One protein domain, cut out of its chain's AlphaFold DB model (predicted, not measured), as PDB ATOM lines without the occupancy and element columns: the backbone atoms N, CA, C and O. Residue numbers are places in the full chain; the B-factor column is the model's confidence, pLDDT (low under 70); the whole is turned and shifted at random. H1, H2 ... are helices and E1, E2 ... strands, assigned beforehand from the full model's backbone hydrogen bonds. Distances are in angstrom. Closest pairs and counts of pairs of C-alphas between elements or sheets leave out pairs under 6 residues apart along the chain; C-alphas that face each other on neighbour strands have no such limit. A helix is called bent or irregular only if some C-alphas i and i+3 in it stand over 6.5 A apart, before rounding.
ATOM      1  N   ILE A  13      75.887  -4.465 303.528       45.41
ATOM      2  CA  ILE A  13      75.183  -5.687 303.953       45.41
ATOM      3  C   ILE A  13      74.299  -5.420 305.191       45.41
ATOM      4  O   ILE A  13      73.268  -6.065 305.386       45.41
ATOM      5  N   ASN A  14      74.664  -4.433 306.020       44.97
ATOM      6  CA  ASN A  14      74.041  -4.172 307.323       44.97
ATOM      7  C   ASN A  14      72.900  -3.138 307.323       44.97
ATOM      8  O   ASN A  14      72.221  -3.005 308.342       44.97
ATOM      9  N   LYS A  15      72.624  -2.440 306.209       47.03
ATOM     10  CA  LYS A  15      71.534  -1.439 306.138       47.03
ATOM     11  C   LYS A  15      70.146  -2.000 306.481       47.03
ATOM     12  O   LYS A  15      69.300  -1.251 306.962       47.03
ATOM     13  N   ASN A  16      69.924  -3.303 306.302       43.66
ATOM     14  CA  ASN A  16      68.616  -3.938 306.503       43.66
ATOM     15  C   ASN A  16      68.406  -4.569 307.895       43.66
ATOM     16  O   ASN A  16      67.285  -4.966 308.211       43.66
ATOM     17  N   ASN A  17      69.434  -4.647 308.753       44.56
ATOM     18  CA  ASN A  17      69.310  -5.241 310.089       44.56
ATOM     19  C   ASN A  17      69.122  -4.159 311.166       44.56
ATOM     20  O   ASN A  17      70.022  -3.368 311.436       44.56
ATOM     21  N   LYS A  18      67.955  -4.156 311.834       51.81
ATOM     22  CA  LYS A  18      67.607  -3.197 312.911       51.81
ATOM     23  C   LYS A  18      68.517  -3.294 314.151       51.81
ATOM     24  O   LYS A  18      68.572  -2.363 314.955       51.81
ATOM     25  N   GLN A  19      69.238  -4.406 314.297       47.50
ATOM     26  CA  GLN A  19      70.176  -4.688 315.378       47.50
ATOM     27  C   GLN A  19      71.457  -5.294 314.799       47.50
ATOM     28  O   GLN A  19      71.398  -6.246 314.023       47.50
ATOM     29  N   GLN A  20      72.610  -4.778 315.216       50.06
ATOM     30  CA  GLN A  20      73.926  -5.264 314.813       50.06
ATOM     31  C   GLN A  20      74.707  -5.699 316.056       50.06
ATOM     32  O   GLN A  20      74.918  -4.915 316.983       50.06
ATOM     33  N   VAL A  21      75.151  -6.956 316.101       43.44
ATOM     34  CA  VAL A  21      76.180  -7.368 317.067       43.44
ATOM     35  C   VAL A  21      77.496  -6.792 316.564       43.44
ATOM     36  O   VAL A  21      77.971  -7.181 315.503       43.44
ATOM     37  N   VAL A  22      78.042  -5.823 317.292       33.38
ATOM     38  CA  VAL A  22      79.260  -5.107 316.882       33.38
ATOM     39  C   VAL A  22      80.515  -5.735 317.474       33.38
ATOM     40  O   VAL A  22      81.595  -5.577 316.921       33.38
ATOM     41  N   TYR A  23      80.374  -6.476 318.575       29.19
ATOM     42  CA  TYR A  23      81.475  -7.205 319.187       29.19
ATOM     43  C   TYR A  23      80.944  -8.377 320.014       29.19
ATOM     44  O   TYR A  23      79.957  -8.247 320.742       29.19
ATOM     45  N   ARG A  24      81.601  -9.531 319.901       27.75
ATOM     46  CA  ARG A  24      81.345 -10.711 320.727       27.75
ATOM     47  C   ARG A  24      82.679 -11.346 321.093       27.75
ATOM     48  O   ARG A  24      83.492 -11.594 320.209       27.75
ATOM     49  N   LYS A  25      82.882 -11.626 322.378       30.25
ATOM     50  CA  LYS A  25      84.045 -12.359 322.887       30.25
ATOM     51  C   LYS A  25      83.564 -13.472 323.805       30.25
ATOM     52  O   LYS A  25      82.870 -13.203 324.781       30.25
ATOM     53  N   ASP A  26      83.966 -14.695 323.487       33.53
ATOM     54  CA  ASP A  26      83.698 -15.886 324.286       33.53
ATOM     55  C   ASP A  26      85.055 -16.363 324.844       33.53
ATOM     56  O   ASP A  26      85.946 -16.704 324.069       33.53
ATOM     57  N   ASN A  27      85.243 -16.353 326.169       37.25
ATOM     58  CA  ASN A  27      86.395 -16.987 326.818       37.25
ATOM     59  C   ASN A  27      85.927 -18.296 327.458       37.25
ATOM     60  O   ASN A  27      85.036 -18.282 328.310       37.25
ATOM     61  N   LEU A  28      86.530 -19.406 327.043       33.03
ATOM     62  CA  LEU A  28      86.270 -20.733 327.586       33.03
ATOM     63  C   LEU A  28      87.492 -21.165 328.400       33.03
ATOM     64  O   LEU A  28      88.588 -21.252 327.848       33.03
ATOM     65  N   SER A  29      87.309 -21.410 329.695       42.91
ATOM     66  CA  SER A  29      88.307 -22.083 330.526       42.91
ATOM     67  C   SER A  29      87.874 -23.534 330.681       42.91
ATOM     68  O   SER A  29      86.794 -23.801 331.209       42.91
ATOM     69  N   THR A  30      88.676 -24.464 330.170       34.56
ATOM     70  CA  THR A  30      88.429 -25.908 330.260       34.56
ATOM     71  C   THR A  30      89.465 -26.560 331.153       34.56
ATOM     72  O   THR A  30      90.652 -26.246 331.046       34.56
ATOM     73  N   ASP A  31      89.023 -27.498 331.983       39.72
ATOM     74  CA  ASP A  31      89.911 -28.389 332.713       39.72
ATOM     75  C   ASP A  31      90.706 -29.217 331.699       39.72
ATOM     76  O   ASP A  31      90.146 -29.934 330.869       39.72
ATOM     77  N   CYS A  32      92.028 -29.079 331.718       49.47
ATOM     78  CA  CYS A  32      92.911 -29.755 330.772       49.47
ATOM     79  C   CYS A  32      93.070 -31.263 331.037       49.47
ATOM     80  O   CYS A  32      93.690 -31.948 330.225       49.47
ATOM     81  N   ILE A  33      92.526 -31.779 332.143       51.50
ATOM     82  CA  ILE A  33      92.550 -33.191 332.532       51.50
ATOM     83  C   ILE A  33      91.197 -33.849 332.226       51.50
ATOM     84  O   ILE A  33      91.176 -34.948 331.672       51.50
ATOM     85  N   THR A  34      90.075 -33.193 332.548       63.78
ATOM     86  CA  THR A  34      88.725 -33.774 332.370       63.78
ATOM     87  C   THR A  34      88.001 -33.303 331.108       63.78
ATOM     88  O   THR A  34      87.054 -33.950 330.665       63.78
ATOM     89  N   GLY A  35      88.437 -32.196 330.499       57.12
ATOM     90  CA  GLY A  35      87.751 -31.561 329.370       57.12
ATOM     91  C   GLY A  35      86.475 -30.808 329.761       57.12
ATOM     92  O   GLY A  35      85.777 -30.297 328.883       57.12
ATOM     93  N   GLU A  36      86.156 -30.720 331.055       47.59
ATOM     94  CA  GLU A  36      84.976 -30.007 331.540       47.59
ATOM     95  C   GLU A  36      85.161 -28.491 331.430       47.59
ATOM     96  O   GLU A  36      86.238 -27.941 331.665       47.59
ATOM     97  N   VAL A  37      84.091 -27.788 331.056       45.44
ATOM     98  CA  VAL A  37      84.078 -26.323 331.022       45.44
ATOM     99  C   VAL A  37      84.010 -25.817 332.460       45.44
ATOM    100  O   VAL A  37      82.960 -25.893 333.090       45.44
ATOM    101  N   ILE A  38      85.125 -25.285 332.958       52.22
ATOM    102  CA  ILE A  38      85.233 -24.700 334.299       52.22
ATOM    103  C   ILE A  38      84.550 -23.328 334.324       52.22
ATOM    104  O   ILE A  38      83.885 -22.973 335.292       52.22
ATOM    105  N   GLU A  39      84.704 -22.539 333.257       41.38
ATOM    106  CA  GLU A  39      84.198 -21.168 333.220       41.38
ATOM    107  C   GLU A  39      83.887 -20.730 331.785       41.38
ATOM    108  O   GLU A  39      84.687 -20.925 330.864       41.38
ATOM    109  N   ARG A  40      82.723 -20.101 331.587       34.91
ATOM    110  CA  ARG A  40      82.324 -19.501 330.309       34.91
ATOM    111  C   ARG A  40      82.022 -18.023 330.516       34.91
ATOM    112  O   ARG A  40      80.954 -17.670 331.002       34.91
ATOM    113  N   ASN A  41      82.934 -17.167 330.070       41.41
ATOM    114  CA  ASN A  41      82.753 -15.719 330.096       41.41
ATOM    115  C   ASN A  41      82.323 -15.230 328.709       41.41
ATOM    116  O   ASN A  41      83.077 -15.355 327.743       41.41
ATOM    117  N   GLN A  42      81.111 -14.680 328.607       38.06
ATOM    118  CA  GLN A  42      80.543 -14.177 327.357       38.06
ATOM    119  C   GLN A  42      80.330 -12.662 327.434       38.06
ATOM    120  O   GLN A  42      79.567 -12.175 328.261       38.06
ATOM    121  N   ILE A  43      80.966 -11.921 326.526       47.34
ATOM    122  CA  ILE A  43      80.758 -10.480 326.351       47.34
ATOM    123  C   ILE A  43      80.066 -10.266 325.010       47.34
ATOM    124  O   ILE A  43      80.587 -10.669 323.968       47.34
ATOM    125  N   ILE A  44      78.905  -9.613 325.026       49.00
ATOM    126  CA  ILE A  44      78.158  -9.255 323.818       49.00
ATOM    127  C   ILE A  44      77.928  -7.749 323.819       49.00
ATOM    128  O   ILE A  44      77.282  -7.218 324.717       49.00
ATOM    129  N   VAL A  45      78.392  -7.073 322.771       54.44
ATOM    130  CA  VAL A  45      78.087  -5.665 322.514       54.44
ATOM    131  C   VAL A  45      77.169  -5.593 321.301       54.44
ATOM    132  O   VAL A  45      77.485  -6.075 320.208       54.44
ATOM    133  N   ARG A  46      75.999  -4.990 321.505       54.22
ATOM    134  CA  ARG A  46      74.965  -4.792 320.487       54.22
ATOM    135  C   ARG A  46      74.799  -3.302 320.239       54.22
ATOM    136  O   ARG A  46      74.735  -2.524 321.183       54.22
ATOM    137  N   LYS A  47      74.686  -2.928 318.969       58.94
ATOM    138  CA  LYS A  47      74.329  -1.584 318.527       58.94
ATOM    139  C   LYS A  47      72.997  -1.646 317.791       58.94
ATOM    140  O   LYS A  47      72.737  -2.573 317.024       58.94
ATOM    141  N   VAL A  48      72.152  -0.659 318.034       69.50
ATOM    142  CA  VAL A  48      70.848  -0.489 317.387       69.50
ATOM    143  C   VAL A  48      70.774   0.909 316.796       69.50
ATOM    144  O   VAL A  48      71.476   1.815 317.246       69.50
ATOM    145  N   GLN A  49      69.962   1.073 315.755       71.31
ATOM    146  CA  GLN A  49      69.926   2.314 314.976       71.31
ATOM    147  C   GLN A  49      69.004   3.381 315.581       71.31
ATOM    148  O   GLN A  49      69.232   4.568 315.370       71.31
ATOM    149  N   THR A  50      67.963   2.979 316.321       81.38
ATOM    150  CA  THR A  50      66.938   3.895 316.848       81.38
ATOM    151  C   THR A  50      66.755   3.756 318.353       81.38
ATOM    152  O   THR A  50      66.952   2.674 318.915       81.38
ATOM    153  N   ARG A  51      66.312   4.845 318.999       82.88
ATOM    154  CA  ARG A  51      65.964   4.865 320.429       82.88
ATOM    155  C   ARG A  51      64.906   3.814 320.754       82.88
ATOM    156  O   ARG A  51      65.086   3.050 321.685       82.88
ATOM    157  N   GLU A  52      63.859   3.702 319.946       86.69
ATOM    158  CA  GLU A  52      62.820   2.680 320.126       86.69
ATOM    159  C   GLU A  52      63.397   1.252 320.114       86.69
ATOM    160  O   GLU A  52      63.099   0.448 320.997       86.69
ATOM    161  N   SER A  53      64.294   0.947 319.167       83.81
ATOM    162  CA  SER A  53      64.964  -0.361 319.111       83.81
ATOM    163  C   SER A  53      65.854  -0.601 320.335       83.81
ATOM    164  O   SER A  53      65.982  -1.738 320.786       83.81
ATOM    165  N   PHE A  54      66.449   0.459 320.890       86.19
ATOM    166  CA  PHE A  54      67.208   0.396 322.140       86.19
ATOM    167  C   PHE A  54      66.314   0.116 323.345       86.19
ATOM    168  O   PHE A  54      66.622  -0.790 324.112       86.19
ATOM    169  N   ILE A  55      65.186   0.821 323.480       89.31
ATOM    170  CA  ILE A  55      64.213   0.588 324.558       89.31
ATOM    171  C   ILE A  55      63.705  -0.856 324.485       89.31
ATOM    172  O   ILE A  55      63.685  -1.555 325.494       89.31
ATOM    173  N   LYS A  56      63.380  -1.349 323.285       88.00
ATOM    174  CA  LYS A  56      62.976  -2.745 323.089       88.00
ATOM    175  C   LYS A  56      64.064  -3.722 323.540       88.00
ATOM    176  O   LYS A  56      63.773  -4.651 324.292       88.00
ATOM    177  N   LEU A  57      65.310  -3.497 323.120       85.25
ATOM    178  CA  LEU A  57      66.445  -4.321 323.533       85.25
ATOM    179  C   LEU A  57      66.613  -4.306 325.059       85.25
ATOM    180  O   LEU A  57      66.808  -5.358 325.664       85.25
ATOM    181  N   PHE A  58      66.509  -3.140 325.692       89.19
ATOM    182  CA  PHE A  58      66.550  -3.001 327.144       89.19
ATOM    183  C   PHE A  58      65.445  -3.831 327.818       89.19
ATOM    184  O   PHE A  58      65.735  -4.684 328.657       89.19
ATOM    185  N   THR A  59      64.193  -3.678 327.382       89.94
ATOM    186  CA  THR A  59      63.041  -4.429 327.903       89.94
ATOM    187  C   THR A  59      63.190  -5.946 327.738       89.94
ATOM    188  O   THR A  59      62.828  -6.708 328.634       89.94
ATOM    189  N   GLU A  60      63.751  -6.424 326.628       86.69
ATOM    190  CA  GLU A  60      63.986  -7.859 326.418       86.69
ATOM    191  C   GLU A  60      65.011  -8.435 327.411       86.69
ATOM    192  O   GLU A  60      64.865  -9.578 327.867       86.69
ATOM    193  N   ASN A  61      66.012  -7.636 327.794       83.88
ATOM    194  CA  ASN A  61      67.110  -8.040 328.674       83.88
ATOM    195  C   ASN A  61      66.868  -7.705 330.158       83.88
ATOM    196  O   ASN A  61      67.660  -8.108 331.002       83.88
ATOM    197  N   ILE A  62      65.746  -7.071 330.517       85.00
ATOM    198  CA  ILE A  62      65.430  -6.741 331.919       85.00
ATOM    199  C   ILE A  62      65.320  -7.977 332.831       85.00
ATOM    200  O   ILE A  62      65.441  -7.864 334.045       85.00
ATOM    201  N   HIS A  63      65.145  -9.169 332.249       75.62
ATOM    202  CA  HIS A  63      65.037 -10.446 332.960       75.62
ATOM    203  C   HIS A  63      66.250 -10.792 333.836       75.62
ATOM    204  O   HIS A  63      66.103 -11.581 334.765       75.62
ATOM    205  N   TYR A  64      67.422 -10.202 333.574       73.56
ATOM    206  CA  TYR A  64      68.587 -10.337 334.456       73.56
ATOM    207  C   TYR A  64      68.365  -9.697 335.832       73.56
ATOM    208  O   TYR A  64      68.982 -10.119 336.806       73.56
ATOM    209  N   ILE A  65      67.463  -8.717 335.907       77.69
ATOM    210  CA  ILE A  65      67.125  -7.958 337.113       77.69
ATOM    211  C   ILE A  65      65.770  -8.414 337.645       77.69
ATOM    212  O   ILE A  65      65.641  -8.749 338.817       77.69
ATOM    213  N   ILE A  66      64.759  -8.459 336.772       83.56
ATOM    214  CA  ILE A  66      63.394  -8.810 337.143       83.56
ATOM    215  C   ILE A  66      62.704  -9.657 336.083       83.56
ATOM    216  O   ILE A  66      62.664  -9.323 334.898       83.56
ATOM    217  N   ASN A  67      62.121 -10.772 336.515       88.31
ATOM    218  CA  ASN A  67      61.492 -11.713 335.604       88.31
ATOM    219  C   ASN A  67      60.091 -11.247 335.178       88.31
ATOM    220  O   ASN A  67      59.114 -11.389 335.922       88.31
ATOM    221  N   LEU A  68      59.994 -10.721 333.957       92.38
ATOM    222  CA  LEU A  68      58.734 -10.298 333.351       92.38
ATOM    223  C   LEU A  68      58.201 -11.319 332.343       92.38
ATOM    224  O   LEU A  68      58.939 -11.826 331.491       92.38
ATOM    225  N   GLU A  69      56.898 -11.566 332.402       94.12
ATOM    226  CA  GLU A  69      56.159 -12.341 331.412       94.12
ATOM    227  C   GLU A  69      56.137 -11.626 330.050       94.12
ATOM    228  O   GLU A  69      56.292 -10.404 329.977       94.12
ATOM    229  N   PRO A  70      55.892 -12.335 328.934       94.06
ATOM    230  CA  PRO A  70      55.885 -11.715 327.607       94.06
ATOM    231  C   PRO A  70      54.914 -10.529 327.469       94.06
ATOM    232  O   PRO A  70      55.253  -9.515 326.854       94.06
ATOM    233  N   GLN A  71      53.719 -10.625 328.062       95.19
ATOM    234  CA  GLN A  71      52.729  -9.542 328.022       95.19
ATOM    235  C   GLN A  71      53.160  -8.350 328.886       95.19
ATOM    236  O   GLN A  71      53.003  -7.206 328.466       95.19
ATOM    237  N   GLU A  72      53.768  -8.611 330.046       97.19
ATOM    238  CA  GLU A  72      54.354  -7.582 330.910       97.19
ATOM    239  C   GLU A  72      55.507  -6.861 330.213       97.19
ATOM    240  O   GLU A  72      55.531  -5.637 330.220       97.19
ATOM    241  N   LYS A  73      56.415  -7.581 329.535       95.69
ATOM    242  CA  LYS A  73      57.485  -6.974 328.721       95.69
ATOM    243  C   LYS A  73      56.914  -6.093 327.615       95.69
ATOM    244  O   LYS A  73      57.394  -4.986 327.400       95.69
ATOM    245  N   THR A  74      55.874  -6.564 326.934       95.62
ATOM    246  CA  THR A  74      55.218  -5.806 325.860       95.62
ATOM    247  C   THR A  74      54.617  -4.505 326.393       95.62
ATOM    248  O   THR A  74      54.836  -3.433 325.822       95.62
ATOM    249  N   LEU A  75      53.902  -4.575 327.520       96.88
ATOM    250  CA  LEU A  75      53.339  -3.391 328.158       96.88
ATOM    251  C   LEU A  75      54.438  -2.470 328.705       96.88
ATOM    252  O   LEU A  75      54.370  -1.267 328.486       96.88
ATOM    253  N   PHE A  76      55.473  -3.021 329.341       96.38
ATOM    254  CA  PHE A  76      56.615  -2.272 329.865       96.38
ATOM    255  C   PHE A  76      57.319  -1.478 328.763       96.38
ATOM    256  O   PHE A  76      57.511  -0.278 328.917       96.38
ATOM    257  N   PHE A  77      57.610  -2.107 327.621       95.81
ATOM    258  CA  PHE A  77      58.169  -1.433 326.447       95.81
ATOM    259  C   PHE A  77      57.270  -0.282 325.964       95.81
ATOM    260  O   PHE A  77      57.754   0.821 325.701       95.81
ATOM    261  N   THR A  78      55.957  -0.521 325.896       95.25
ATOM    262  CA  THR A  78      54.975   0.483 325.459       95.25
ATOM    263  C   THR A  78      54.937   1.681 326.411       95.25
ATOM    264  O   THR A  78      54.980   2.830 325.976       95.25
ATOM    265  N   LEU A  79      54.901   1.424 327.722       95.44
ATOM    266  CA  LEU A  79      54.903   2.458 328.755       95.44
ATOM    267  C   LEU A  79      56.218   3.248 328.741       95.44
ATOM    268  O   LEU A  79      56.192   4.474 328.706       95.44
ATOM    269  N   LEU A  80      57.358   2.556 328.698       93.81
ATOM    270  CA  LEU A  80      58.687   3.169 328.753       93.81
ATOM    271  C   LEU A  80      58.973   4.039 327.521       93.81
ATOM    272  O   LEU A  80      59.698   5.026 327.604       93.81
ATOM    273  N   SER A  81      58.354   3.720 326.384       92.12
ATOM    274  CA  SER A  81      58.427   4.533 325.164       92.12
ATOM    275  C   SER A  81      57.631   5.844 325.246       92.12
ATOM    276  O   SER A  81      57.813   6.715 324.400       92.12
ATOM    277  N   SER A  82      56.755   5.995 326.244       89.81
ATOM    278  CA  SER A  82      55.873   7.161 326.433       89.81
ATOM    279  C   SER A  82      56.068   7.855 327.784       89.81
ATOM    280  O   SER A  82      55.246   8.682 328.185       89.81
ATOM    281  N   VAL A  83      57.146   7.513 328.490       90.69
ATOM    282  CA  VAL A  83      57.461   8.081 329.797       90.69
ATOM    283  C   VAL A  83      57.881   9.545 329.676       90.69
ATOM    284  O   VAL A  83      58.593   9.937 328.744       90.69
ATOM    285  N   ASP A  84      57.437  10.363 330.624       88.75
ATOM    286  CA  ASP A  84      57.851  11.755 330.704       88.75
ATOM    287  C   ASP A  84      59.252  11.919 331.321       88.75
ATOM    288  O   ASP A  84      59.933  10.960 331.692       88.75
ATOM    289  N   TYR A  85      59.704  13.171 331.433       87.00
ATOM    290  CA  TYR A  85      61.020  13.476 331.992       87.00
ATOM    291  C   TYR A  85      61.138  13.224 333.502       87.00
ATOM    292  O   TYR A  85      62.245  13.263 334.027       87.00
ATOM    293  N   LYS A  86      60.029  12.948 334.188       85.88
ATOM    294  CA  LYS A  86      59.955  12.656 335.624       85.88
ATOM    295  C   LYS A  86      59.700  11.170 335.885       85.88
ATOM    296  O   LYS A  86      59.285  10.797 336.976       85.88
ATOM    297  N   ASN A  87      59.928  10.323 334.882       89.19
ATOM    298  CA  ASN A  87      59.688   8.883 334.934       89.19
ATOM    299  C   ASN A  87      58.226   8.508 335.239       89.19
ATOM    300  O   ASN A  87      57.949   7.402 335.709       89.19
ATOM    301  N   VAL A  88      57.279   9.405 334.950       90.31
ATOM    302  CA  VAL A  88      55.842   9.172 335.092       90.31
ATOM    303  C   VAL A  88      55.240   8.845 333.729       90.31
ATOM    304  O   VAL A  88      55.533   9.473 332.711       90.31
ATOM    305  N   VAL A  89      54.356   7.851 333.705       92.50
ATOM    306  CA  VAL A  89      53.562   7.489 332.530       92.50
ATOM    307  C   VAL A  89      52.075   7.597 332.845       92.50
ATOM    308  O   VAL A  89      51.598   7.148 333.890       92.50
ATOM    309  N   ARG A  90      51.328   8.205 331.920       91.94
ATOM    310  CA  ARG A  90      49.867   8.301 331.990       91.94
ATOM    311  C   ARG A  90      49.245   7.095 331.311       91.94
ATOM    312  O   ARG A  90      49.399   6.926 330.108       91.94
ATOM    313  N   PHE A  91      48.491   6.301 332.060       93.19
ATOM    314  CA  PHE A  91      47.773   5.139 331.544       93.19
ATOM    315  C   PHE A  91      46.279   5.444 331.364       93.19
ATOM    316  O   PHE A  91      45.389   4.772 331.897       93.19
ATOM    317  N   ASP A  92      46.002   6.517 330.628       90.62
ATOM    318  CA  ASP A  92      44.658   7.055 330.447       90.62
ATOM    319  C   ASP A  92      43.814   6.241 329.444       90.62
ATOM    320  O   ASP A  92      44.229   5.223 328.880       90.62
ATOM    321  N   LYS A  93      42.572   6.687 329.217       91.62
ATOM    322  CA  LYS A  93      41.661   6.054 328.253       91.62
ATOM    323  C   LYS A  93      42.239   6.036 326.832       91.62
ATOM    324  O   LYS A  93      41.981   5.078 326.108       91.62
ATOM    325  N   SER A  94      42.988   7.069 326.443       92.06
ATOM    326  CA  SER A  94      43.581   7.187 325.111       92.06
ATOM    327  C   SER A  94      44.658   6.122 324.912       92.06
ATOM    328  O   SER A  94      44.565   5.314 323.990       92.06
ATOM    329  N   MET A  95      45.605   6.018 325.850       92.69
ATOM    330  CA  MET A  95      46.664   5.010 325.813       92.69
ATOM    331  C   MET A  95      46.100   3.587 325.826       92.69
ATOM    332  O   MET A  95      46.486   2.758 325.001       92.69
ATOM    333  N   LYS A  96      45.133   3.311 326.712       94.75
ATOM    334  CA  LYS A  96      44.443   2.011 326.774       94.75
ATOM    335  C   LYS A  96      43.773   1.664 325.443       94.75
ATOM    336  O   LYS A  96      43.813   0.513 325.014       94.75
ATOM    337  N   GLN A  97      43.151   2.646 324.791       94.25
ATOM    338  CA  GLN A  97      42.491   2.438 323.508       94.25
ATOM    339  C   GLN A  97      43.504   2.170 322.390       94.25
ATOM    340  O   GLN A  97      43.278   1.250 321.607       94.25
ATOM    341  N   ASN A  98      44.626   2.893 322.356       94.00
ATOM    342  CA  ASN A  98      45.689   2.683 321.370       94.00
ATOM    343  C   ASN A  98      46.287   1.275 321.489       94.00
ATOM    344  O   ASN A  98      46.336   0.552 320.503       94.00
ATOM    345  N   ILE A  99      46.595   0.813 322.708       95.38
ATOM    346  CA  ILE A  99      47.098  -0.555 322.955       95.38
ATOM    347  C   ILE A  99      46.169  -1.625 322.360       95.38
ATOM    348  O   ILE A  99      46.634  -2.628 321.811       95.38
ATOM    349  N   ILE A 100      44.854  -1.421 322.469       93.06
ATOM    350  CA  ILE A 100      43.848  -2.361 321.965       93.06
ATOM    351  C   ILE A 100      43.702  -2.252 320.441       93.06
ATOM    352  O   ILE A 100      43.663  -3.280 319.763       93.06
ATOM    353  N   LEU A 101      43.597  -1.032 319.902       93.31
ATOM    354  CA  LEU A 101      43.400  -0.786 318.468       93.31
ATOM    355  C   LEU A 101      44.611  -1.222 317.641       93.31
ATOM    356  O   LEU A 101      44.440  -1.882 316.616       93.31
ATOM    357  N   ASP A 102      45.814  -0.954 318.145       93.19
ATOM    358  CA  ASP A 102      47.082  -1.328 317.515       93.19
ATOM    359  C   ASP A 102      47.408  -2.819 317.706       93.19
ATOM    360  O   ASP A 102      48.437  -3.309 317.246       93.19
ATOM    361  N   LYS A 103      46.513  -3.568 318.370       92.31
ATOM    362  CA  LYS A 103      46.645  -5.003 318.662       92.31
ATOM    363  C   LYS A 103      47.932  -5.345 319.421       92.31
ATOM    364  O   LYS A 103      48.435  -6.460 319.302       92.31
ATOM    365  N   VAL A 104      48.429  -4.411 320.231       93.12
ATOM    366  CA  VAL A 104      49.587  -4.623 321.108       93.12
ATOM    367  C   VAL A 104      49.232  -5.662 322.169       93.12
ATOM    368  O   VAL A 104      49.951  -6.642 322.347       93.12
ATOM    369  N   LEU A 105      48.086  -5.489 322.837       95.62
ATOM    370  CA  LEU A 105      47.541  -6.447 323.801       95.62
ATOM    371  C   LEU A 105      46.010  -6.480 323.736       95.62
ATOM    372  O   LEU A 105      45.349  -5.483 323.450       95.62
ATOM    373  N   SER A 106      45.424  -7.632 324.077       96.19
ATOM    374  CA  SER A 106      43.985  -7.702 324.344       96.19
ATOM    375  C   SER A 106      43.644  -6.909 325.606       96.19
ATOM    376  O   SER A 106      44.482  -6.761 326.495       96.19
ATOM    377  N   ARG A 107      42.392  -6.455 325.748       94.94
ATOM    378  CA  ARG A 107      41.954  -5.729 326.955       94.94
ATOM    379  C   ARG A 107      42.262  -6.505 328.241       94.94
ATOM    380  O   ARG A 107      42.791  -5.932 329.186       94.94
ATOM    381  N   ALA A 108      41.955  -7.803 328.274       96.00
ATOM    382  CA  ALA A 108      42.232  -8.646 329.436       96.00
ATOM    383  C   ALA A 108      43.742  -8.820 329.678       96.00
ATOM    384  O   ALA A 108      44.186  -8.732 330.820       96.00
ATOM    385  N   GLY A 109      44.531  -9.023 328.615       96.50
ATOM    386  CA  GLY A 109      45.989  -9.138 328.710       96.50
ATOM    387  C   GLY A 109      46.651  -7.852 329.203       96.50
ATOM    388  O   GLY A 109      47.518  -7.902 330.063       96.50
ATOM    389  N   MET A 110      46.175  -6.693 328.745       97.06
ATOM    390  CA  MET A 110      46.643  -5.377 329.181       97.06
ATOM    391  C   MET A 110      46.481  -5.182 330.693       97.06
ATOM    392  O   MET A 110      47.438  -4.800 331.357       97.06
ATOM    393  N   TYR A 111      45.301  -5.469 331.258       96.44
ATOM    394  CA  TYR A 111      45.089  -5.329 332.705       96.44
ATOM    395  C   TYR A 111      45.866  -6.367 333.524       96.44
ATOM    396  O   TYR A 111      46.371  -6.029 334.591       96.44
ATOM    397  N   ARG A 112      46.007  -7.604 333.028       97.44
ATOM    398  CA  ARG A 112      46.857  -8.619 333.677       97.44
ATOM    399  C   ARG A 112      48.320  -8.188 333.702       97.44
ATOM    400  O   ARG A 112      48.929  -8.205 334.763       97.44
ATOM    401  N   ALA A 113      48.846  -7.744 332.563       97.75
ATOM    402  CA  ALA A 113      50.205  -7.231 332.452       97.75
ATOM    403  C   ALA A 113      50.422  -6.016 333.364       97.75
ATOM    404  O   ALA A 113      51.434  -5.946 334.048       97.75
ATOM    405  N   LEU A 114      49.463  -5.085 333.422       97.56
ATOM    406  CA  LEU A 114      49.544  -3.919 334.302       97.56
ATOM    407  C   LEU A 114      49.663  -4.331 335.772       97.56
ATOM    408  O   LEU A 114      50.544  -3.837 336.471       97.56
ATOM    409  N   ASN A 115      48.811  -5.251 336.227       96.88
ATOM    410  CA  ASN A 115      48.866  -5.752 337.599       96.88
ATOM    411  C   ASN A 115      50.191  -6.466 337.881       96.88
ATOM    412  O   ASN A 115      50.809  -6.187 338.903       96.88
ATOM    413  N   GLY A 116      50.679  -7.287 336.948       96.94
ATOM    414  CA  GLY A 116      51.980  -7.944 337.070       96.94
ATOM    415  C   GLY A 116      53.140  -6.953 337.213       96.94
ATOM    416  O   GLY A 116      53.997  -7.124 338.078       96.94
ATOM    417  N   LEU A 117      53.139  -5.855 336.447       96.69
ATOM    418  CA  LEU A 117      54.140  -4.789 336.581       96.69
ATOM    419  C   LEU A 117      54.076  -4.080 337.946       96.69
ATOM    420  O   LEU A 117      55.120  -3.704 338.480       96.69
ATOM    421  N   ILE A 118      52.880  -3.904 338.516       94.56
ATOM    422  CA  ILE A 118      52.692  -3.303 339.847       94.56
ATOM    423  C   ILE A 118      53.162  -4.263 340.946       94.56
ATOM    424  O   ILE A 118      53.943  -3.877 341.813       94.56
ATOM    425  N   GLU A 119      52.720  -5.521 340.902       94.06
ATOM    426  CA  GLU A 119      53.073  -6.560 341.880       94.06
ATOM    427  C   GLU A 119      54.585  -6.798 341.923       94.06
ATOM    428  O   GLU A 119      55.182  -6.899 342.995       94.06
ATOM    429  N   LYS A 120      55.222  -6.795 340.748       91.81
ATOM    430  CA  LYS A 120      56.674  -6.920 340.595       91.81
ATOM    431  C   LYS A 120      57.423  -5.614 340.866       91.81
ATOM    432  O   LYS A 120      58.637  -5.574 340.715       91.81
ATOM    433  N   LYS A 121      56.741  -4.541 341.280       91.00
ATOM    434  CA  LYS A 121      57.351  -3.234 341.588       91.00
ATOM    435  C   LYS A 121      58.184  -2.671 340.429       91.00
ATOM    436  O   LYS A 121      59.212  -2.034 340.649       91.00
ATOM    437  N   VAL A 122      57.754  -2.908 339.190       93.25
ATOM    438  CA  VAL A 122      58.322  -2.259 337.995       93.25
ATOM    439  C   VAL A 122      57.801  -0.832 337.878       93.25
ATOM    440  O   VAL A 122      58.530   0.076 337.482       93.25
ATOM    441  N   ILE A 123      56.534  -0.646 338.247       94.38
ATOM    442  CA  ILE A 123      55.853   0.641 338.305       94.38
ATOM    443  C   ILE A 123      55.068   0.757 339.612       94.38
ATOM    444  O   ILE A 123      54.572  -0.236 340.145       94.38
ATOM    445  N   PHE A 124      54.901   1.980 340.095       91.75
ATOM    446  CA  PHE A 124      54.120   2.312 341.276       91.75
ATOM    447  C   PHE A 124      52.922   3.151 340.870       91.75
ATOM    448  O   PHE A 124      53.068   4.155 340.173       91.75
ATOM    449  N   LYS A 125      51.727   2.754 341.306       91.25
ATOM    450  CA  LYS A 125      50.544   3.599 341.145       91.25
ATOM    451  C   LYS A 125      50.705   4.832 342.032       91.25
ATOM    452  O   LYS A 125      50.957   4.686 343.225       91.25
ATOM    453  N   ILE A 126      50.529   6.013 341.453       87.94
ATOM    454  CA  ILE A 126      50.605   7.291 342.167       87.94
ATOM    455  C   ILE A 126      49.259   8.006 342.095       87.94
ATOM    456  O   ILE A 126      48.531   7.887 341.106       87.94
ATOM    457  N   ASP A 127      48.898   8.703 343.168       86.62
ATOM    458  CA  ASP A 127      47.650   9.457 343.221       86.62
ATOM    459  C   ASP A 127      47.763  10.814 342.513       86.62
ATOM    460  O   ASP A 127      48.848  11.319 342.212       86.62
ATOM    461  N   ARG A 128      46.605  11.408 342.233       85.75
ATOM    462  CA  ARG A 128      46.497  12.661 341.488       85.75
ATOM    463  C   ARG A 128      47.191  13.832 342.184       85.75
ATOM    464  O   ARG A 128      47.732  14.697 341.492       85.75
ATOM    465  N   ASP A 129      47.152  13.885 343.512       84.69
ATOM    466  CA  ASP A 129      47.716  14.990 344.287       84.69
ATOM    467  C   ASP A 129      49.244  14.918 344.280       84.69
ATOM    468  O   ASP A 129      49.902  15.932 344.032       84.69
ATOM    469  N   PHE A 130      49.801  13.712 344.412       83.12
ATOM    470  CA  PHE A 130      51.219  13.443 344.213       83.12
ATOM    471  C   PHE A 130      51.658  13.791 342.790       83.12
ATOM    472  O   PHE A 130      52.646  14.490 342.598       83.12
ATOM    473  N   VAL A 131      50.906  13.381 341.762       80.12
ATOM    474  CA  VAL A 131      51.226  13.749 340.370       80.12
ATOM    475  C   VAL A 131      51.194  15.269 340.200       80.12
ATOM    476  O   VAL A 131      52.040  15.839 339.516       80.12
ATOM    477  N   LYS A 132      50.241  15.963 340.824       81.50
ATOM    478  CA  LYS A 132      50.152  17.421 340.736       81.50
ATOM    479  C   LYS A 132      51.353  18.106 341.389       81.50
ATOM    480  O   LYS A 132      51.878  19.041 340.790       81.50
ATOM    481  N   SER A 133      51.791  17.663 342.568       81.69
ATOM    482  CA  SER A 133      52.957  18.242 343.253       81.69
ATOM    483  C   SER A 133      54.273  17.883 342.560       81.69
ATOM    484  O   SER A 133      55.144  18.737 342.410       81.69
ATOM    485  N   TYR A 134      54.393  16.648 342.081       75.31
ATOM    486  CA  TYR A 134      55.611  16.113 341.487       75.31
ATOM    487  C   TYR A 134      55.750  16.486 340.009       75.31
ATOM    488  O   TYR A 134      56.764  17.044 339.593       75.31
ATOM    489  N   ALA A 135      54.720  16.239 339.195       70.44
ATOM    490  CA  ALA A 135      54.717  16.474 337.751       70.44
ATOM    491  C   ALA A 135      54.199  17.863 337.342       70.44
ATOM    492  O   ALA A 135      54.553  18.335 336.262       70.44
ATOM    493  N   GLY A 136      53.445  18.553 338.203       71.50
ATOM    494  CA  GLY A 136      52.879  19.887 337.947       71.50
ATOM    495  C   GLY A 136      51.483  19.868 337.312       71.50
ATOM    496  O   GLY A 136      50.798  20.888 337.293       71.50
ATOM    497  N   VAL A 137      51.023  18.710 336.826       68.81
ATOM    498  CA  VAL A 137      49.705  18.543 336.197       68.81
ATOM    499  C   VAL A 137      49.012  17.334 336.810       68.81
ATOM    500  O   VAL A 137      49.415  16.204 336.566       68.81
ATOM    501  N   GLY A 138      47.957  17.559 337.593       70.88
ATOM    502  CA  GLY A 138      47.203  16.473 338.222       70.88
ATOM    503  C   GLY A 138      46.467  15.627 337.184       70.88
ATOM    504  O   GLY A 138      45.570  16.129 336.506       70.88
ATOM    505  N   SER A 139      46.817  14.348 337.098       76.75
ATOM    506  CA  SER A 139      46.179  13.362 336.227       76.75
ATOM    507  C   SER A 139      45.899  12.093 337.017       76.75
ATOM    508  O   SER A 139      46.704  11.696 337.858       76.75
ATOM    509  N   ASP A 140      44.763  11.471 336.725       81.94
ATOM    510  CA  ASP A 140      44.424  10.146 337.233       81.94
ATOM    511  C   ASP A 140      45.131   9.064 336.401       81.94
ATOM    512  O   ASP A 140      45.630   9.337 335.305       81.94
ATOM    513  N   ASP A 141      45.166   7.833 336.921       89.94
ATOM    514  CA  ASP A 141      45.785   6.662 336.280       89.94
ATOM    515  C   ASP A 141      47.252   6.879 335.853       89.94
ATOM    516  O   ASP A 141      47.690   6.444 334.784       89.94
ATOM    517  N   CYS A 142      48.024   7.545 336.709       90.81
ATOM    518  CA  CYS A 142      49.460   7.722 336.534       90.81
ATOM    519  C   CYS A 142      50.258   6.653 337.275       90.81
ATOM    520  O   CYS A 142      49.880   6.185 338.356       90.81
ATOM    521  N   TYR A 143      51.406   6.319 336.697       93.62
ATOM    522  CA  TYR A 143      52.341   5.361 337.257       93.62
ATOM    523  C   TYR A 143      53.755   5.929 337.216       93.62
ATOM    524  O   TYR A 143      54.171   6.470 336.196       93.62
ATOM    525  N   LEU A 144      54.482   5.795 338.320       91.31
ATOM    526  CA  LEU A 144      55.900   6.123 338.418       91.31
ATOM    527  C   LEU A 144      56.713   4.862 338.133       91.31
ATOM    528  O   LEU A 144      56.469   3.827 338.753       91.31
ATOM    529  N   PHE A 145      57.676   4.923 337.222       91.38
ATOM    530  CA  PHE A 145      58.611   3.815 337.047       91.38
ATOM    531  C   PHE A 145      59.525   3.663 338.252       91.38
ATOM    532  O   PHE A 145      59.915   4.647 338.874       91.38
ATOM    533  N   ASN A 146      59.900   2.422 338.557       86.81
ATOM    534  CA  ASN A 146      60.864   2.163 339.608       86.81
ATOM    535  C   ASN A 146      62.224   2.797 339.258       86.81
ATOM    536  O   ASN A 146      62.846   2.368 338.280       86.81
ATOM    537  N   PRO A 147      62.710   3.765 340.060       83.06
ATOM    538  CA  PRO A 147      63.976   4.442 339.801       83.06
ATOM    539  C   PRO A 147      65.173   3.491 339.716       83.06
ATOM    540  O   PRO A 147      66.076   3.696 338.920       83.06
ATOM    541  N   ASN A 148      65.137   2.383 340.458       81.44
ATOM    542  CA  ASN A 148      66.192   1.370 340.437       81.44
ATOM    543  C   ASN A 148      66.195   0.516 339.152       81.44
ATOM    544  O   ASN A 148      67.034  -0.364 339.002       81.44
ATOM    545  N   LEU A 149      65.224   0.706 338.253       85.69
ATOM    546  CA  LEU A 149      65.183   0.040 336.949       85.69
ATOM    547  C   LEU A 149      65.471   1.002 335.801       85.69
ATOM    548  O   LEU A 149      66.093   0.594 334.825       85.69
ATOM    549  N   VAL A 150      64.979   2.241 335.882       86.25
ATOM    550  CA  VAL A 150      65.018   3.207 334.766       86.25
ATOM    551  C   VAL A 150      65.847   4.457 335.062       86.25
ATOM    552  O   VAL A 150      65.857   5.382 334.256       86.25
ATOM    553  N   GLY A 151      66.544   4.495 336.193       83.19
ATOM    554  CA  GLY A 151      67.263   5.673 336.656       83.19
ATOM    555  C   GLY A 151      66.441   6.537 337.616       83.19
ATOM    556  O   GLY A 151      65.211   6.599 337.529       83.19
ATOM    557  N   ARG A 152      67.118   7.226 338.540       78.56
ATOM    558  CA  ARG A 152      66.503   8.204 339.461       78.56
ATOM    559  C   ARG A 152      66.193   9.544 338.819       78.56
ATOM    560  O   ARG A 152      65.173  10.151 339.132       78.56
ATOM    561  N   GLY A 153      67.070   9.986 337.932       81.00
ATOM    562  CA  GLY A 153      66.845  11.117 337.048       81.00
ATOM    563  C   GLY A 153      65.995  10.721 335.846       81.00
ATOM    564  O   GLY A 153      65.447   9.623 335.766       81.00
ATOM    565  N   SER A 154      65.889  11.623 334.878       86.38
ATOM    566  CA  SER A 154      65.060  11.385 333.703       86.38
ATOM    567  C   SER A 154      65.559  10.210 332.858       86.38
ATOM    568  O   SER A 154      66.680  10.248 332.352       86.38
ATOM    569  N   TRP A 155      64.692   9.233 332.572       90.06
ATOM    570  CA  TRP A 155      64.943   8.196 331.559       90.06
ATOM    571  C   TRP A 155      65.298   8.792 330.188       90.06
ATOM    572  O   TRP A 155      66.033   8.208 329.386       90.06
ATOM    573  N   ASN A 156      64.762   9.976 329.888       88.19
ATOM    574  CA  ASN A 156      65.013  10.644 328.620       88.19
ATOM    575  C   ASN A 156      66.423  11.234 328.523       88.19
ATOM    576  O   ASN A 156      66.986  11.220 327.425       88.19
ATOM    577  N   ASP A 157      67.012  11.597 329.663       88.00
ATOM    578  CA  ASP A 157      68.364  12.154 329.767       88.00
ATOM    579  C   ASP A 157      69.404  11.118 330.212       88.00
ATOM    580  O   ASP A 157      70.589  11.431 330.329       88.00
ATOM    581  N   LEU A 158      68.987   9.879 330.472       86.75
ATOM    582  CA  LEU A 158      69.872   8.797 330.876       86.75
ATOM    583  C   LEU A 158      70.823   8.443 329.727       86.75
ATOM    584  O   LEU A 158      70.408   8.032 328.641       86.75
ATOM    585  N   LYS A 159      72.121   8.605 329.981       86.44
ATOM    586  CA  LYS A 159      73.198   8.318 329.034       86.44
ATOM    587  C   LYS A 159      73.734   6.904 329.228       86.44
ATOM    588  O   LYS A 159      73.862   6.171 328.253       86.44
ATOM    589  N   ASN A 160      74.038   6.531 330.472       83.25
ATOM    590  CA  ASN A 160      74.516   5.199 330.834       83.25
ATOM    591  C   ASN A 160      73.807   4.707 332.099       83.25
ATOM    592  O   ASN A 160      73.618   5.463 333.045       83.25
ATOM    593  N   LEU A 161      73.466   3.419 332.114       85.81
ATOM    594  CA  LEU A 161      72.913   2.719 333.270       85.81
ATOM    595  C   LEU A 161      73.641   1.393 333.427       85.81
ATOM    596  O   LEU A 161      73.662   0.578 332.498       85.81
ATOM    597  N   ARG A 162      74.242   1.183 334.592       80.81
ATOM    598  CA  ARG A 162      74.923  -0.058 334.945       80.81
ATOM    599  C   ARG A 162      74.246  -0.664 336.160       80.81
ATOM    600  O   ARG A 162      74.118  -0.016 337.191       80.81
ATOM    601  N   HIS A 163      73.873  -1.928 336.022       77.94
ATOM    602  CA  HIS A 163      73.397  -2.753 337.120       77.94
ATOM    603  C   HIS A 163      74.428  -3.838 337.402       77.94
ATOM    604  O   HIS A 163      74.786  -4.596 336.495       77.94
ATOM    605  N   THR A 164      74.866  -3.933 338.653       77.94
ATOM    606  CA  THR A 164      75.713  -5.023 339.140       77.94
ATOM    607  C   THR A 164      74.917  -5.809 340.168       77.94
ATOM    608  O   THR A 164      74.541  -5.275 341.207       77.94
ATOM    609  N   ILE A 165      74.633  -7.075 339.857       74.25
ATOM    610  CA  ILE A 165      73.921  -7.987 340.755       74.25
ATOM    611  C   ILE A 165      74.910  -9.043 341.226       74.25
ATOM    612  O   ILE A 165      75.415  -9.825 340.419       74.25
ATOM    613  N   THR A 166      75.138  -9.090 342.533       73.12
ATOM    614  CA  THR A 166      75.953 -10.119 343.181       73.12
ATOM    615  C   THR A 166      75.033 -11.018 343.990       73.12
ATOM    616  O   THR A 166      74.307 -10.533 344.852       73.12
ATOM    617  N   ARG A 167      75.050 -12.325 343.708       75.94
ATOM    618  CA  ARG A 167      74.317 -13.344 344.471       75.94
ATOM    619  C   ARG A 167      75.301 -14.320 345.083       75.94
ATOM    620  O   ARG A 167      76.001 -15.022 344.357       75.94
ATOM    621  N   GLU A 168      75.316 -14.382 346.401       70.00
ATOM    622  CA  GLU A 168      76.130 -15.309 347.175       70.00
ATOM    623  C   GLU A 168      75.216 -16.374 347.774       70.00
ATOM    624  O   GLU A 168      74.228 -16.055 348.435       70.00
ATOM    625  N   TRP A 169      75.540 -17.637 347.502       84.06
ATOM    626  CA  TRP A 169      74.821 -18.797 348.016       84.06
ATOM    627  C   TRP A 169      75.674 -19.444 349.099       84.06
ATOM    628  O   TRP A 169      76.730 -20.006 348.807       84.06
ATOM    629  N   ASP A 170      75.214 -19.357 350.338       84.62
ATOM    630  CA  ASP A 170      75.806 -20.040 351.476       84.62
ATOM    631  C   ASP A 170      75.046 -21.352 351.694       84.62
ATOM    632  O   ASP A 170      73.966 -21.384 352.283       84.62
ATOM    633  N   PHE A 171      75.592 -22.449 351.169       86.38
ATOM    634  CA  PHE A 171      74.977 -23.773 351.287       86.38
ATOM    635  C   PHE A 171      75.119 -24.388 352.685       86.38
ATOM    636  O   PHE A 171      74.424 -25.357 352.977       86.38
ATOM    637  N   GLU A 172      75.998 -23.854 353.536       83.88
ATOM    638  CA  GLU A 172      76.166 -24.323 354.914       83.88
ATOM    639  C   GLU A 172      75.054 -23.754 355.798       83.88
ATOM    640  O   GLU A 172      74.359 -24.503 356.484       83.88
ATOM    641  N   ASN A 173      74.823 -22.442 355.705       90.88
ATOM    642  CA  ASN A 173      73.766 -21.761 356.455       90.88
ATOM    643  C   ASN A 173      72.411 -21.739 355.725       90.88
ATOM    644  O   ASN A 173      71.417 -21.290 356.291       90.88
ATOM    645  N   LEU A 174      72.354 -22.239 354.483       85.06
ATOM    646  CA  LEU A 174      71.192 -22.159 353.588       85.06
ATOM    647  C   LEU A 174      70.716 -20.711 353.371       85.06
ATOM    648  O   LEU A 174      69.520 -20.447 353.226       85.06
ATOM    649  N   GLU A 175      71.659 -19.770 353.337       81.81
ATOM    650  CA  GLU A 175      71.394 -18.349 353.130       81.81
ATOM    651  C   GLU A 175      71.700 -17.937 351.690       81.81
ATOM    652  O   GLU A 175      72.628 -18.428 351.048       81.81
ATOM    653  N   VAL A 176      70.933 -16.970 351.189       73.50
ATOM    654  CA  VAL A 176      71.240 -16.279 349.938       73.50
ATOM    655  C   VAL A 176      71.371 -14.801 350.238       73.50
ATOM    656  O   VAL A 176      70.466 -14.198 350.819       73.50
ATOM    657  N   ARG A 177      72.489 -14.207 349.825       72.38
ATOM    658  CA  ARG A 177      72.708 -12.762 349.896       72.38
ATOM    659  C   ARG A 177      72.707 -12.200 348.490       72.38
ATOM    660  O   ARG A 177      73.468 -12.647 347.639       72.38
ATOM    661  N   GLU A 178      71.836 -11.230 348.246       73.69
ATOM    662  CA  GLU A 178      71.777 -10.492 346.988       73.69
ATOM    663  C   GLU A 178      72.162  -9.034 347.250       73.69
ATOM    664  O   GLU A 178      71.618  -8.399 348.155       73.69
ATOM    665  N   ASN A 179      73.100  -8.513 346.463       70.88
ATOM    666  CA  ASN A 179      73.468  -7.104 346.446       70.88
ATOM    667  C   ASN A 179      73.210  -6.534 345.049       70.88
ATOM    668  O   ASN A 179      73.623  -7.134 344.053       70.88
ATOM    669  N   LEU A 180      72.537  -5.386 344.988       73.56
ATOM    670  CA  LEU A 180      72.262  -4.648 343.759       73.56
ATOM    671  C   LEU A 180      72.940  -3.283 343.845       73.56
ATOM    672  O   LEU A 180      72.557  -2.443 344.656       73.56
ATOM    673  N   GLU A 181      73.910  -3.057 342.968       75.00
ATOM    674  CA  GLU A 181      74.560  -1.761 342.789       75.00
ATOM    675  C   GLU A 181      74.109  -1.152 341.463       75.00
ATOM    676  O   GLU A 181      74.040  -1.835 340.435       75.00
ATOM    677  N   ILE A 182      73.779   0.138 341.501       74.00
ATOM    678  CA  ILE A 182      73.238   0.882 340.365       74.00
ATOM    679  C   ILE A 182      74.096   2.122 340.161       74.00
ATOM    680  O   ILE A 182      74.247   2.932 341.074       74.00
ATOM    681  N   GLU A 183      74.647   2.265 338.959       77.25
ATOM    682  CA  GLU A 183      75.390   3.453 338.545       77.25
ATOM    683  C   GLU A 183      74.683   4.101 337.354       77.25
ATOM    684  O   GLU A 183      74.352   3.437 336.367       77.25
ATOM    685  N   GLU A 184      74.471   5.411 337.443       78.38
ATOM    686  CA  GLU A 184      73.693   6.189 336.482       78.38
ATOM    687  C   GLU A 184      74.521   7.386 336.007       78.38
ATOM    688  O   GLU A 184      75.057   8.144 336.815       78.38
ATOM    689  N   GLU A 185      74.617   7.581 334.692       81.56
ATOM    690  CA  GLU A 185      75.172   8.795 334.095       81.56
ATOM    691  C   GLU A 185      74.124   9.450 333.198       81.56
ATOM    692  O   GLU A 185      73.483   8.777 332.388       81.56
ATOM    693  N   TYR A 186      74.005  10.772 333.287       82.75
ATOM    694  CA  TYR A 186      73.044  11.565 332.521       82.75
ATOM    695  C   TYR A 186      73.747  12.471 331.502       82.75
ATOM    696  O   TYR A 186      74.960  12.709 331.568       82.75
ATOM    697  N   LEU A 187      72.984  12.962 330.523       81.81
ATOM    698  CA  LEU A 187      73.444  13.962 329.561       81.81
ATOM    699  C   LEU A 187      73.988  15.209 330.287       81.81
ATOM    700  O   LEU A 187      73.497  15.593 331.342       81.81
ATOM    701  N   GLY A 188      75.030  15.827 329.725       73.94
ATOM    702  CA  GLY A 188      75.723  16.978 330.327       73.94
ATOM    703  C   GLY A 188      76.912  16.615 331.227       73.94
ATOM    704  O   GLY A 188      77.788  17.448 331.441       73.94
TER     705      GLY A 188
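AT A GLANCE: This is residues 13 to 188 of the 304 residues of an uncharacterized protein of Campylobacter coli (UniProt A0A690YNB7). A small head of short helices round a three-stranded sheet has two long, thin strand hairpins running away from it as separate arms. In the head, H2, H4 and H5 pack on parts of the sheet E3 E5 E4; one arm is E1 with E2, joined to the head through H1, and the other is E6 with E7, which follows H6. The printed part has 176 residues with six named helices and seven named strands, in the order E1 E2 H1 H2 E3 H3 H4 E4 H5 E5 H6 E6 E7, and its class is mixed, helices and strands. The sheet has the order E3, E5, E4 and is antiparallel, as are the two hairpins. The whole is loose, with a radius of gyration of the C-alphas of 19.8 A and spans of 66 by 54 by 41 A.

IN THESE COORDINATES: Begin at the sheet of E3, residues 88 to 90, E5, residues 142 to 145, and E4, residues 123 to 126. Find C-alpha 142 at (49.460, 7.722, 336.534); from there E5 runs 10.0 A to C-alpha 145. The helices of the head are H2, residues 70 to 80, 15.2 A long; H3, residues 93 to 101, 12.1 A; H4, residues 107 to 119, 18.6 A; and H5, residues 128 to 135. H1, residues 51 to 64, is 20.9 A long and irregular, with C-alphas 60 and 63 standing 7.1 A apart; H6 is residues 147 to 150. For the first arm, find C-alpha 19 at (70.176, -4.688, 315.378), where E1 sets out for residue 30, 31.7 A away, bending by 57 degrees at residue 22; E2, residues 37 to 48, spans 32.1 A. In the second arm E6, residues 158 to 170, spans 35.9 A, and E7, residues 175 to 186, spans 36.4 A and ends with C-alpha 186 at (73.044, 11.565, 332.521).

HOW THE PARTS SIT: In the sheet, look for N 89 and O 143, 2.9 A apart, between E3 and E5, and N 124 and O 144, 2.8 A apart, between E5 and E4. E3, H3, H4 and E4 form a split strand-helix-strand unit, two strands of one sheet joined through helices, with E5 between the two strands in the sheet, and its crossover is right-handed. H2, H4 and H5 only graze the sheet, H2 with residues 76 to 80, H4 with 114 to 118 and H5 with 128 to 135. H2 and H4 touch, about perpendicular at 78 degrees, with the C-alphas of Glu 72 and Ala 113 closest at 4.4 A. H3 and H4 are close but not clearly touching, with the C-alphas of Ile 100 and Arg 107 closest at 6.3 A. H1 touches H2 with its residues 55 to 60 alone, at a steep tilt of 46 degrees, opposite ways; the closest C-alphas are those of Thr 59 and Phe 77, 5.9 A apart. E2 comes closest to H1 at the C-alphas of Val 48 and Phe 54, 6.1 A apart. E1 and E2 are a hairpin, with N 25 and O 43 within hydrogen-bond range at 3.0 A. E6 and E7 are a hairpin too, with N 164 and O 181 at 2.9 A. H6 and E6 are near each other, while E2 and E6 are apart. Every O i to N i+4 pair is within hydrogen-bond range in H2, H3, H4 and H5, and 8 of 10 are in H1; H6 is too short for such a pair.

THE WHOLE: The two C-alphas farthest apart are those of Ile 33 and Gly 138, at 67.5 A. Residues 170 to 175 stand free. The printed part has no cut, and no link is long. Its mean pLDDT is 78.2; residues 13 to 48 and residue 137 are under 70.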